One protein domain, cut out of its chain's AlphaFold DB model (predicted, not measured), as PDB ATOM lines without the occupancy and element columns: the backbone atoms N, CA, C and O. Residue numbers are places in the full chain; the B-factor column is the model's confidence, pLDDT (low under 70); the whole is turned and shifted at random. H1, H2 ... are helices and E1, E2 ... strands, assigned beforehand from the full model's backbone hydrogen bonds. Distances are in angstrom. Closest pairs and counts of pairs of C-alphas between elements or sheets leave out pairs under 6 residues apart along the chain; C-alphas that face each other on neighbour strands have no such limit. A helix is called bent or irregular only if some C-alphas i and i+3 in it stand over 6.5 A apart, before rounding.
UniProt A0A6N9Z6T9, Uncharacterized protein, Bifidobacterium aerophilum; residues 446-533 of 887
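This is residues 446 to 533 of the 887 residues of an uncharacterized protein of Bifidobacterium aerophilum (UniProt A0A6N9Z6T9). The model is a sandwich of two strongly twisted sheets face to face, E3 E7 E6 E5 and E2 E1 E4, their strands crossed at 46 degrees. The short helix H1 sits at one end, on the path from E3 in the larger sheet to E4 in the smaller one, and residues 494 to 508 lead back along the side from E4 to E5. The printed part has 88 residues with seven named strands and one named helix, in the order E1 E2 E3 H1 E4 E5 E6 E7, and its class is mostly strand. The larger sheet is mixed and the smaller one all antiparallel. The whole is compact, with a radius of gyration of the C-alphas of 13.0 A and spans of 37 by 26 by 25 A.

E1, residues 446 to 453, begins at C-alpha 446 (32.559, 1.651, 38.119) and is 22.4 A long. E2 is residues 459 to 463, 13.0 A, and E3 is residues 473 to 478, 16.7 A. H1, residues 480 to 484, is irregular: C-alphas 481 and 484 are 7.1 A apart. E4, residues 486 to 493, is 23.4 A long and ends at C-alpha 493 (36.963, 3.995, 36.631). E5 is residues 509 to 511, and E6, residues 514 to 521, is 22.2 A long. E7, residues 524 to 532, is the longest strand at 26.0 A and ends at C-alpha 532 (23.904, -14.199, 20.714).

In the smaller sheet E1 is the inner strand. E1 and E2 form a hairpin, antiparallel at 144 degrees, with N 450 and O 462 2.8 A apart. E1 and E4 are antiparallel at 156 degrees, with N 449 and O 490 2.9 A apart. In the larger sheet E3 and E7 are parallel at 26 degrees, with N 476 and O 529 2.9 A apart. E5, E6 and E7 make a meander, each strand the antiparallel neighbour of the one before; N 516 and O 509 are 2.8 A apart, and so are N 528 and O 517. Between the sheets, the closest C-alphas of E4 and E6 are those of Leu 489 and Leu 517, 6.2 A apart. E1 and E7 are near each other, while E2 is apart from E6 and E7. H1 only grazes the larger sheet, with its residues 480 to 484, and is not on the smaller one; its closest C-alpha to E7 is that of Ala 480, 5.3 A from that of Phe 532. In H1, 0 of 1 O i to N i+4 pairs and 1 of 2 O i to N i+3 pairs are within hydrogen-bond range.

The two C-alphas farthest apart are those of Thr 497 and Gly 512, 39.3 A. The printed part has no cut. The link from E4 to E5, 15 residues, is long; that from E2 to E3, 9 residues, is short. The mean pLDDT of the printed part is 89.3, and residues 455 and 497 are under 70.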
ATOM      1  N   SER A 446      33.948   1.166  38.090       91.31
ATOM      2  CA  SER A 446      32.559   1.651  38.119       91.31
ATOM      3  C   SER A 446      31.645   0.925  37.136       91.31
ATOM      4  O   SER A 446      30.453   0.799  37.400       91.31
ATOM      5  N   ALA A 447      32.185   0.427  36.021       93.94
ATOM      6  CA  ALA A 447      31.428  -0.319  35.023       93.94
ATOM      7  C   ALA A 447      32.329  -1.230  34.183       93.94
ATOM      8  O   ALA A 447      33.521  -0.960  34.012       93.94
ATOM      9  N   LEU A 448      31.724  -2.260  33.589       96.75
ATOM     10  CA  LEU A 448      32.290  -3.039  32.489       96.75
ATOM     11  C   LEU A 448      31.495  -2.775  31.212       96.75
ATOM     12  O   LEU A 448      30.281  -2.578  31.255       96.75
ATOM     13  N   ASN A 449      32.174  -2.810  30.070       95.88
ATOM     14  CA  ASN A 449      31.550  -2.667  28.760       95.88
ATOM     15  C   ASN A 449      32.158  -3.662  27.776       95.88
ATOM     16  O   ASN A 449      33.375  -3.812  27.703       95.88
ATOM     17  N   VAL A 450      31.323  -4.306  26.971       95.69
ATOM     18  CA  VAL A 450      31.772  -5.123  25.845       95.69
ATOM     19  C   VAL A 450      31.928  -4.223  24.625       95.69
ATOM     20  O   VAL A 450      30.964  -3.630  24.147       95.69
ATOM     21  N   LEU A 451      33.150  -4.125  24.113       93.25
ATOM     22  CA  LEU A 451      33.495  -3.321  22.948       93.25
ATOM     23  C   LEU A 451      33.455  -4.202  21.699       93.25
ATOM     24  O   LEU A 451      34.271  -5.113  21.553       93.25
ATOM     25  N   GLN A 452      32.513  -3.923  20.805       90.94
ATOM     26  CA  GLN A 452      32.365  -4.567  19.506       90.94
ATOM     27  C   GLN A 452      33.069  -3.747  18.430       90.94
ATOM     28  O   GLN A 452      32.699  -2.600  18.197       90.94
ATOM     29  N   ARG A 453      34.035  -4.336  17.726       85.31
ATOM     30  CA  ARG A 453      34.628  -3.737  16.527       85.31
ATOM     31  C   ARG A 453      33.833  -4.161  15.294       85.31
ATOM     32  O   ARG A 453      33.731  -5.354  15.004       85.31
ATOM     33  N   ASN A 454      33.280  -3.186  14.584       76.12
ATOM     34  CA  ASN A 454      32.498  -3.389  13.371       76.12
ATOM     35  C   ASN A 454      33.408  -3.526  12.139       76.12
ATOM     36  O   ASN A 454      34.590  -3.171  12.172       76.12
ATOM     37  N   ALA A 455      32.849  -4.022  11.032       68.62
ATOM     38  CA  ALA A 455      33.584  -4.261   9.787       68.62
ATOM     39  C   ALA A 455      34.179  -2.983   9.159       68.62
ATOM     40  O   ALA A 455      35.181  -3.052   8.454       68.62
ATOM     41  N   ASP A 456      33.594  -1.816   9.440       75.00
ATOM     42  CA  ASP A 456      34.095  -0.500   9.019       75.00
ATOM     43  C   ASP A 456      35.236   0.034   9.910       75.00
ATOM     44  O   ASP A 456      35.756   1.125   9.679       75.00
ATOM     45  N   GLY A 457      35.636  -0.726  10.934       72.19
ATOM     46  CA  GLY A 457      36.659  -0.354  11.905       72.19
ATOM     47  C   GLY A 457      36.153   0.491  13.076       72.19
ATOM     48  O   GLY A 457      36.932   0.723  14.003       72.19
ATOM     49  N   SER A 458      34.882   0.912  13.078       81.50
ATOM     50  CA  SER A 458      34.258   1.599  14.214       81.50
ATOM     51  C   SER A 458      34.092   0.659  15.413       81.50
ATOM     52  O   SER A 458      34.119  -0.565  15.275       81.50
ATOM     53  N   THR A 459      33.951   1.227  16.614       87.00
ATOM     54  CA  THR A 459      33.705   0.456  17.840       87.00
ATOM     55  C   THR A 459      32.376   0.865  18.461       87.00
ATOM     56  O   THR A 459      32.143   2.048  18.704       87.00
ATOM     57  N   THR A 460      31.517  -0.110  18.741       90.88
ATOM     58  CA  THR A 460      30.271   0.052  19.495       90.88
ATOM     59  C   THR A 460      30.470  -0.498  20.905       90.88
ATOM     60  O   THR A 460      31.046  -1.569  21.074       90.88
ATOM     61  N   SER A 461      30.014   0.229  21.924       94.25
ATOM     62  CA  SER A 461      30.118  -0.187  23.327       94.25
ATOM     63  C   SER A 461      28.777  -0.701  23.833       94.25
ATOM     64  O   SER A 461      27.762  -0.027  23.665       94.25
ATOM     65  N   HIS A 462      28.790  -1.857  24.489       95.31
ATOM     66  CA  HIS A 462      27.623  -2.472  25.113       95.31
ATOM     67  C   HIS A 462      27.842  -2.552  26.627       95.31
ATOM     68  O   HIS A 462      28.717  -3.308  27.062       95.31
ATOM     69  N   PRO A 463      27.104  -1.781  27.440       95.50
ATOM     70  CA  PRO A 463      27.278  -1.805  28.885       95.50
ATOM     71  C   PRO A 463      26.896  -3.161  29.472       95.50
ATOM     72  O   PRO A 463      25.938  -3.810  29.048       95.50
ATOM     73  N   VAL A 464      27.659  -3.594  30.473       96.06
ATOM     74  CA  VAL A 464      27.289  -4.734  31.311       96.06
ATOM     75  C   VAL A 464      26.351  -4.220  32.399       96.06
ATOM     76  O   VAL A 464      26.785  -3.679  33.416       96.06
ATOM     77  N   GLU A 465      25.052  -4.355  32.145       91.88
ATOM     78  CA  GLU A 465      23.995  -3.901  33.051       91.88
ATOM     79  C   GLU A 465      24.094  -4.560  34.435       91.88
ATOM     80  O   GLU A 465      24.337  -5.763  34.563       91.88
ATOM     81  N   GLY A 466      23.877  -3.766  35.488       90.69
ATOM     82  CA  GLY A 466      23.912  -4.248  36.873       90.69
ATOM     83  C   GLY A 466      25.304  -4.647  37.377       90.69
ATOM     84  O   GLY A 466      25.398  -5.522  38.243       90.69
ATOM     85  N   PHE A 467      26.368  -4.037  36.836       94.19
ATOM     86  CA  PHE A 467      27.735  -4.244  37.314       94.19
ATOM     87  C   PHE A 467      27.858  -3.983  38.822       94.19
ATOM     88  O   PHE A 467      27.430  -2.953  39.339       94.19
ATOM     89  N   ASP A 468      28.482  -4.933  39.510       90.62
ATOM     90  CA  ASP A 468      28.785  -4.895  40.933       90.62
ATOM     91  C   ASP A 468      30.231  -5.388  41.121       90.62
ATOM     92  O   ASP A 468      30.532  -6.536  40.789       90.62
ATOM     93  N   PRO A 469      31.150  -4.573  41.663       87.56
ATOM     94  CA  PRO A 469      32.553  -4.960  41.800       87.56
ATOM     95  C   PRO A 469      32.780  -6.200  42.690       87.56
ATOM     96  O   PRO A 469      33.865  -6.770  42.664       87.56
ATOM     97  N   SER A 470      31.782  -6.645  43.464       88.06
ATOM     98  CA  SER A 470      31.842  -7.900  44.227       88.06
ATOM     99  C   SER A 470      31.523  -9.156  43.399       88.06
ATOM    100  O   SER A 470      31.799 -10.269  43.847       88.06
ATOM    101  N   LYS A 471      30.956  -9.005  42.194       93.69
ATOM    102  CA  LYS A 471      30.615 -10.113  41.290       93.69
ATOM    103  C   LYS A 471      31.634 -10.235  40.165       93.69
ATOM    104  O   LYS A 471      31.997  -9.246  39.532       93.69
ATOM    105  N   THR A 472      32.031 -11.467  39.860       96.06
ATOM    106  CA  THR A 472      33.069 -11.765  38.859       96.06
ATOM    107  C   THR A 472      32.532 -12.303  37.542       96.06
ATOM    108  O   THR A 472      33.288 -12.358  36.581       96.06
ATOM    109  N   ASP A 473      31.259 -12.689  37.456       96.62
ATOM    110  CA  ASP A 473      30.699 -13.362  36.282       96.62
ATOM    111  C   ASP A 473      29.431 -12.667  35.791       96.62
ATOM    112  O   ASP A 473      28.476 -12.464  36.541       96.62
ATOM    113  N   TYR A 474      29.422 -12.338  34.501       97.19
ATOM    114  CA  TYR A 474      28.341 -11.622  33.834       97.19
ATOM    115  C   TYR A 474      27.980 -12.285  32.515       97.19
ATOM    116  O   TYR A 474      28.809 -12.923  31.865       97.19
ATOM    117  N   THR A 475      26.733 -12.097  32.095       95.56
ATOM    118  CA  THR A 475      26.249 -12.522  30.780       95.56
ATOM    119  C   THR A 475      25.650 -11.325  30.061       95.56
ATOM    120  O   THR A 475      24.891 -10.564  30.651       95.56
ATOM    121  N   LEU A 476      25.987 -11.179  28.784       95.88
ATOM    122  CA  LEU A 476      25.426 -10.193  27.874       95.88
ATOM    123  C   LEU A 476      24.868 -10.940  26.665       95.88
ATOM    124  O   LEU A 476      25.570 -11.761  26.080       95.88
ATOM    125  N   THR A 477      23.630 -10.651  26.271       94.94
ATOM    126  CA  THR A 477      23.037 -11.228  25.059       94.94
ATOM    127  C   THR A 477      22.924 -10.152  23.993       94.94
ATOM    128  O   THR A 477      22.189  -9.183  24.175       94.94
ATOM    129  N   LEU A 478      23.631 -10.330  22.879       92.75
ATOM    130  CA  LEU A 478      23.568  -9.446  21.716       92.75
ATOM    131  C   LEU A 478      22.647 -10.019  20.623       92.75
ATOM    132  O   LEU A 478      22.356 -11.220  20.630       92.75
ATOM    133  N   PRO A 479      22.164  -9.197  19.675       90.56
ATOM    134  CA  PRO A 479      21.373  -9.677  18.543       90.56
ATOM    135  C   PRO A 479      22.139 -10.677  17.655       90.56
ATOM    136  O   PRO A 479      23.368 -10.746  17.670       90.56
ATOM    137  N   ALA A 480      21.402 -11.476  16.879       85.38
ATOM    138  CA  ALA A 480      21.957 -12.589  16.099       85.38
ATOM    139  C   ALA A 480      22.985 -12.158  15.035       85.38
ATOM    140  O   ALA A 480      23.953 -12.870  14.779       85.38
ATOM    141  N   ASP A 481      22.781 -10.990  14.424       83.25
ATOM    142  CA  ASP A 481      23.653 -10.401  13.396       83.25
ATOM    143  C   ASP A 481      25.022  -9.961  13.937       83.25
ATOM    144  O   ASP A 481      25.973  -9.793  13.177       83.25
ATOM    145  N   SER A 482      25.145  -9.837  15.256       86.81
ATOM    146  CA  SER A 482      26.376  -9.451  15.934       86.81
ATOM    147  C   SER A 482      27.323 -10.648  16.135       86.81
ATOM    148  O   SER A 482      28.498 -10.468  16.429       86.81
ATOM    149  N   ALA A 483      26.875 -11.888  15.900       83.38
ATOM    150  CA  ALA A 483      27.652 -13.105  16.173       83.38
ATOM    151  C   ALA A 483      29.014 -13.201  15.453       83.38
ATOM    152  O   ALA A 483      29.882 -13.959  15.894       83.38
ATOM    153  N   THR A 484      29.221 -12.452  14.367       77.94
ATOM    154  CA  THR A 484      30.477 -12.402  13.596       77.94
ATOM    155  C   THR A 484      31.407 -11.255  13.996       77.94
ATOM    156  O   THR A 484      32.506 -11.141  13.460       77.94
ATOM    157  N   GLY A 485      30.992 -10.410  14.944       79.06
ATOM    158  CA  GLY A 485      31.783  -9.288  15.430       79.06
ATOM    159  C   GLY A 485      33.031  -9.708  16.210       79.06
ATOM    160  O   GLY A 485      33.123 -10.813  16.758       79.06
ATOM    161  N   SER A 486      33.977  -8.771  16.290       83.94
ATOM    162  CA  SER A 486      35.147  -8.854  17.165       83.94
ATOM    163  C   SER A 486      34.851  -8.166  18.491       83.94
ATOM    164  O   SER A 486      34.380  -7.029  18.491       83.94
ATOM    165  N   TYR A 487      35.195  -8.806  19.608       90.19
ATOM    166  CA  TYR A 487      34.832  -8.338  20.943       90.19
ATOM    167  C   TYR A 487      36.026  -8.233  21.881       90.19
ATOM    168  O   TYR A 487      36.873  -9.120  21.934       90.19
ATOM    169  N   SER A 488      36.050  -7.171  22.677       90.12
ATOM    170  CA  SER A 488      36.972  -7.005  23.802       90.12
ATOM    171  C   SER A 488      36.224  -6.473  25.019       90.12
ATOM    172  O   SER A 488      35.083  -6.021  24.908       90.12
ATOM    173  N   LEU A 489      36.839  -6.576  26.194       93.94
ATOM    174  CA  LEU A 489      36.253  -6.094  27.436       93.94
ATOM    175  C   LEU A 489      36.939  -4.790  27.841       93.94
ATOM    176  O   LEU A 489      38.154  -4.755  28.007       93.94
ATOM    177  N   GLY A 490      36.152  -3.731  27.970       92.69
ATOM    178  CA  GLY A 490      36.557  -2.449  28.528       92.69
ATOM    179  C   GLY A 490      35.961  -2.236  29.916       92.69
ATOM    180  O   GLY A 490      35.067  -2.964  30.356       92.69
ATOM    181  N   TYR A 491      36.439  -1.203  30.599       93.75
ATOM    182  CA  TYR A 491      35.948  -0.795  31.909       93.75
ATOM    183  C   TYR A 491      35.954   0.726  32.040       93.75
ATOM    184  O   TYR A 491      36.607   1.427  31.267       93.75
ATOM    185  N   ALA A 492      35.226   1.220  33.034       90.75
ATOM    186  CA  ALA A 492      35.306   2.596  33.494       90.75
ATOM    187  C   ALA A 492      35.824   2.628  34.937       90.75
ATOM    188  O   ALA A 492      35.523   1.740  35.741       90.75
ATOM    189  N   SER A 493      36.616   3.651  35.252       88.94
ATOM    190  CA  SER A 493      36.963   3.995  36.631       88.94
ATOM    191  C   SER A 493      35.839   4.842  37.236       88.94
ATOM    192  O   SER A 493      35.101   5.522  36.524       88.94
ATOM    193  N   ALA A 494      35.681   4.799  38.554       86.19
ATOM    194  CA  ALA A 494      34.797   5.694  39.298       86.19
ATOM    195  C   ALA A 494      35.375   7.119  39.434       86.19
ATOM    196  O   ALA A 494      34.688   8.012  39.924       86.19
ATOM    197  N   SER A 495      36.630   7.322  39.019       79.44
ATOM    198  CA  SER A 495      37.355   8.595  39.025       79.44
ATOM    199  C   SER A 495      38.143   8.754  37.725       79.44
ATOM    200  O   SER A 495      38.791   7.809  37.272       79.44
ATOM    201  N   ASP A 496      38.137   9.957  37.152       70.00
ATOM    202  CA  ASP A 496      38.891  10.278  35.930       70.00
ATOM    203  C   ASP A 496      40.405  10.402  36.179       70.00
ATOM    204  O   ASP A 496      41.206  10.327  35.245       70.00
ATOM    205  N   THR A 497      40.819  10.603  37.435       67.12
ATOM    206  CA  THR A 497      42.222  10.838  37.808       67.12
ATOM    207  C   THR A 497      42.900   9.610  38.401       67.12
ATOM    208  O   THR A 497      44.115   9.452  38.261       67.12
ATOM    209  N   ASP A 498      42.132   8.727  39.042       77.00
ATOM    210  CA  ASP A 498      42.664   7.552  39.728       77.00
ATOM    211  C   ASP A 498      42.620   6.322  38.830       77.00
ATOM    212  O   ASP A 498      41.582   5.940  38.281       77.00
ATOM    213  N   LYS A 499      43.779   5.678  38.686       77.19
ATOM    214  CA  LYS A 499      43.938   4.548  37.777       77.19
ATOM    215  C   LYS A 499      43.465   3.256  38.433       77.19
ATOM    216  O   LYS A 499      43.890   2.909  39.534       77.19
ATOM    217  N   VAL A 500      42.636   2.525  37.701       87.81
ATOM    218  CA  VAL A 500      42.416   1.093  37.903       87.81
ATOM    219  C   VAL A 500      43.631   0.362  37.336       87.81
ATOM    220  O   VAL A 500      44.155   0.726  36.281       87.81
ATOM    221  N   THR A 501      44.107  -0.659  38.037       86.25
ATOM    222  CA  THR A 501      45.244  -1.451  37.565       86.25
ATOM    223  C   THR A 501      44.759  -2.634  36.741       86.25
ATOM    224  O   THR A 501      44.080  -3.515  37.263       86.25
ATOM    225  N   GLU A 502      45.176  -2.704  35.479       90.69
ATOM    226  CA  GLU A 502      44.972  -3.882  34.636       90.69
ATOM    227  C   GLU A 502      46.036  -4.961  34.894       90.69
ATOM    228  O   GLU A 502      47.234  -4.685  35.008       90.69
ATOM    229  N   GLY A 503      45.587  -6.213  34.983       89.12
ATOM    230  CA  GLY A 503      46.445  -7.391  35.023       89.12
ATOM    231  C   GLY A 503      46.976  -7.787  33.642       89.12
ATOM    232  O   GLY A 503      46.822  -7.077  32.651       89.12
ATOM    233  N   LYS A 504      47.609  -8.964  33.562       89.56
ATOM    234  CA  LYS A 504      48.068  -9.504  32.273       89.56
ATOM    235  C   LYS A 504      46.868  -9.717  31.334       89.56
ATOM    236  O   LYS A 504      45.858 -10.246  31.803       89.56
ATOM    237  N   PRO A 505      46.984  -9.378  30.035       88.31
ATOM    238  CA  PRO A 505      45.940  -9.667  29.062       88.31
ATOM    239  C   PRO A 505      45.579 -11.152  29.062       88.31
ATOM    240  O   PRO A 505      46.464 -12.013  29.039       88.31
ATOM    241  N   ILE A 506      44.282 -11.445  29.085       91.00
ATOM    242  CA  ILE A 506      43.747 -12.803  28.983       91.00
ATOM    243  C   ILE A 506      43.111 -12.920  27.603       91.00
ATOM    244  O   ILE A 506      42.228 -12.134  27.263       91.00
ATOM    245  N   ALA A 507      43.579 -13.877  26.803       86.44
ATOM    246  CA  ALA A 507      43.027 -14.102  25.474       86.44
ATOM    247  C   ALA A 507      41.539 -14.488  25.577       86.44
ATOM    248  O   ALA A 507      41.194 -15.341  26.406       86.44
ATOM    249  N   PRO A 508      40.657 -13.885  24.763       91.12
ATOM    250  CA  PRO A 508      39.280 -14.333  24.641       91.12
ATOM    251  C   PRO A 508      39.199 -15.806  24.236       91.12
ATOM    252  O   PRO A 508      40.064 -16.318  23.526       91.12
ATOM    253  N   SER A 509      38.145 -16.488  24.678       91.31
ATOM    254  CA  SER A 509      37.901 -17.892  24.339       91.31
ATOM    255  C   SER A 509      36.444 -18.127  23.937       91.31
ATOM    256  O   SER A 509      35.611 -17.216  23.977       91.31
ATOM    257  N   LEU A 510      36.127 -19.363  23.547       91.88
ATOM    258  CA  LEU A 510      34.774 -19.789  23.188       91.88
ATOM    259  C   LEU A 510      34.215 -20.792  24.196       91.88
ATOM    260  O   LEU A 510      34.947 -21.609  24.750       91.88
ATOM    261  N   ASP A 511      32.901 -20.727  24.387       88.81
ATOM    262  CA  ASP A 511      32.080 -21.754  25.028       88.81
ATOM    263  C   ASP A 511      30.840 -21.974  24.148       88.81
ATOM    264  O   ASP A 511      29.905 -21.169  24.144       88.81
ATOM    265  N   GLY A 512      30.872 -22.982  23.271       84.75
ATOM    266  CA  GLY A 512      29.900 -23.060  22.179       84.75
ATOM    267  C   GLY A 512      30.079 -21.895  21.196       84.75
ATOM    268  O   GLY A 512      31.168 -21.659  20.674       84.75
ATOM    269  N   SER A 513      29.002 -21.151  20.946       82.12
ATOM    270  CA  SER A 513      29.029 -19.901  20.171       82.12
ATOM    271  C   SER A 513      29.249 -18.650  21.035       82.12
ATOM    272  O   SER A 513      29.426 -17.557  20.494       82.12
ATOM    273  N   THR A 514      29.252 -18.794  22.363       90.38
ATOM    274  CA  THR A 514      29.406 -17.693  23.321       90.38
ATOM    275  C   THR A 514      30.857 -17.228  23.369       90.38
ATOM    276  O   THR A 514      31.773 -18.046  23.498       90.38
ATOM    277  N   ARG A 515      31.085 -15.910  23.307       91.44
ATOM    278  CA  ARG A 515      32.412 -15.336  23.588       91.44
ATOM    279  C   ARG A 515      32.625 -15.260  25.085       91.44
ATOM    280  O   ARG A 515      31.757 -14.783  25.810       91.44
ATOM    281  N   VAL A 516      33.794 -15.678  25.541       94.69
ATOM    282  CA  VAL A 516      34.206 -15.561  26.935       94.69
ATOM    283  C   VAL A 516      35.324 -14.532  26.998       94.69
ATOM    284  O   VAL A 516      36.446 -14.793  26.568       94.69
ATOM    285  N   LEU A 517      34.997 -13.350  27.510       95.31
ATOM    286  CA  LEU A 517      35.932 -12.243  27.673       95.31
ATOM    287  C   LEU A 517      36.343 -12.158  29.134       95.31
ATOM    288  O   LEU A 517      35.491 -12.259  30.017       95.31
ATOM    289  N   LYS A 518      37.633 -11.961  29.398       95.88
ATOM    290  CA  LYS A 518      38.145 -11.815  30.760       95.88
ATOM    291  C   LYS A 518      39.053 -10.606  30.871       95.88
ATOM    292  O   LYS A 518      39.885 -10.378  30.000       95.88
ATOM    293  N   ILE A 519      38.924  -9.872  31.968       95.56
ATOM    294  CA  ILE A 519      39.818  -8.770  32.323       95.56
ATOM    295  C   ILE A 519      40.136  -8.844  33.810       95.56
ATOM    296  O   ILE A 519      39.268  -9.172  34.615       95.56
ATOM    297  N   THR A 520      41.384  -8.577  34.183       95.69
ATOM    298  CA  THR A 520      41.776  -8.491  35.596       95.69
ATOM    299  C   THR A 520      41.952  -7.031  35.960       95.69
ATOM    300  O   THR A 520      42.806  -6.375  35.374       95.69
ATOM    301  N   LEU A 521      41.156  -6.538  36.905       92.50
ATOM    302  CA  LEU A 521      41.164  -5.152  37.366       92.50
ATOM    303  C   LEU A 521      41.345  -5.143  38.880       92.50
ATOM    304  O   LEU A 521      40.608  -5.830  39.587       92.50
ATOM    305  N   ASN A 522      42.337  -4.401  39.374       87.94
ATOM    306  CA  ASN A 522      42.688  -4.324  40.798       87.94
ATOM    307  C   ASN A 522      42.866  -5.719  41.439       87.94
ATOM    308  O   ASN A 522      42.399  -5.997  42.540       87.94
ATOM    309  N   GLY A 523      43.477  -6.648  40.693       87.44
ATOM    310  CA  GLY A 523      43.695  -8.035  41.121       87.44
ATOM    311  C   GLY A 523      42.480  -8.968  41.018       87.44
ATOM    312  O   GLY A 523      42.645 -10.175  41.182       87.44
ATOM    313  N   VAL A 524      41.287  -8.460  40.690       92.19
ATOM    314  CA  VAL A 524      40.061  -9.258  40.526       92.19
ATOM    315  C   VAL A 524      39.825  -9.565  39.050       92.19
ATOM    316  O   VAL A 524      39.800  -8.660  38.218       92.19
ATOM    317  N   THR A 525      39.639 -10.841  38.703       96.56
ATOM    318  CA  THR A 525      39.304 -11.250  37.332       96.56
ATOM    319  C   THR A 525      37.793 -11.267  37.121       96.56
ATOM    320  O   THR A 525      37.084 -12.061  37.734       96.56
ATOM    321  N   TYR A 526      37.320 -10.438  36.195       97.06
ATOM    322  CA  TYR A 526      35.940 -10.412  35.725       97.06
ATOM    323  C   TYR A 526      35.812 -11.201  34.422       97.06
ATOM    324  O   TYR A 526      36.659 -11.085  33.537       97.06
ATOM    325  N   THR A 527      34.740 -11.978  34.298       97.56
ATOM    326  CA  THR A 527      34.376 -12.776  33.128       97.56
ATOM    327  C   THR A 527      33.037 -12.288  32.583       97.56
ATOM    328  O   THR A 527      32.042 -12.255  33.303       97.56
ATOM    329  N   VAL A 528      32.990 -11.953  31.295       97.81
ATOM    330  CA  VAL A 528      31.752 -11.616  30.583       97.81
ATOM    331  C   VAL A 528      31.514 -12.631  29.473       97.81
ATOM    332  O   VAL A 528      32.356 -12.824  28.593       97.81
ATOM    333  N   ARG A 529      30.354 -13.284  29.523       96.69
ATOM    334  CA  ARG A 529      29.880 -14.250  28.531       96.69
ATOM    335  C   ARG A 529      28.947 -13.554  27.557       96.69
ATOM    336  O   ARG A 529      27.832 -13.197  27.924       96.69
ATOM    337  N   VAL A 530      29.408 -13.344  26.329       95.44
ATOM    338  CA  VAL A 530      28.623 -12.700  25.273       95.44
ATOM    339  C   VAL A 530      27.929 -13.779  24.455       95.44
ATOM    340  O   VAL A 530      28.552 -14.442  23.622       95.44
ATOM    341  N   ALA A 531      26.652 -13.990  24.749       93.56
ATOM    342  CA  ALA A 531      25.767 -14.859  23.992       93.56
ATOM    343  C   ALA A 531      25.105 -14.075  22.851       93.56
ATOM    344  O   ALA A 531      24.994 -12.849  22.894       93.56
ATOM    345  N   PHE A 532      24.616 -14.792  21.843       90.44
ATOM    346  CA  PHE A 532      23.904 -14.199  20.714       90.44
ATOM    347  C   PHE A 532      22.497 -14.774  20.634       90.44
ATOM    348  O   PHE A 532      22.297 -15.985  20.770       90.44
ATOM    349  N   ALA A 533      21.515 -13.902  20.418       88.56
ATOM    350  CA  ALA A 533      20.152 -14.321  20.146       88.56
ATOM    351  C   ALA A 533      20.134 -15.253  18.927       88.56
ATOM    352  O   ALA A 533      20.892 -15.077  17.973       88.56
TER     353      ALA A 533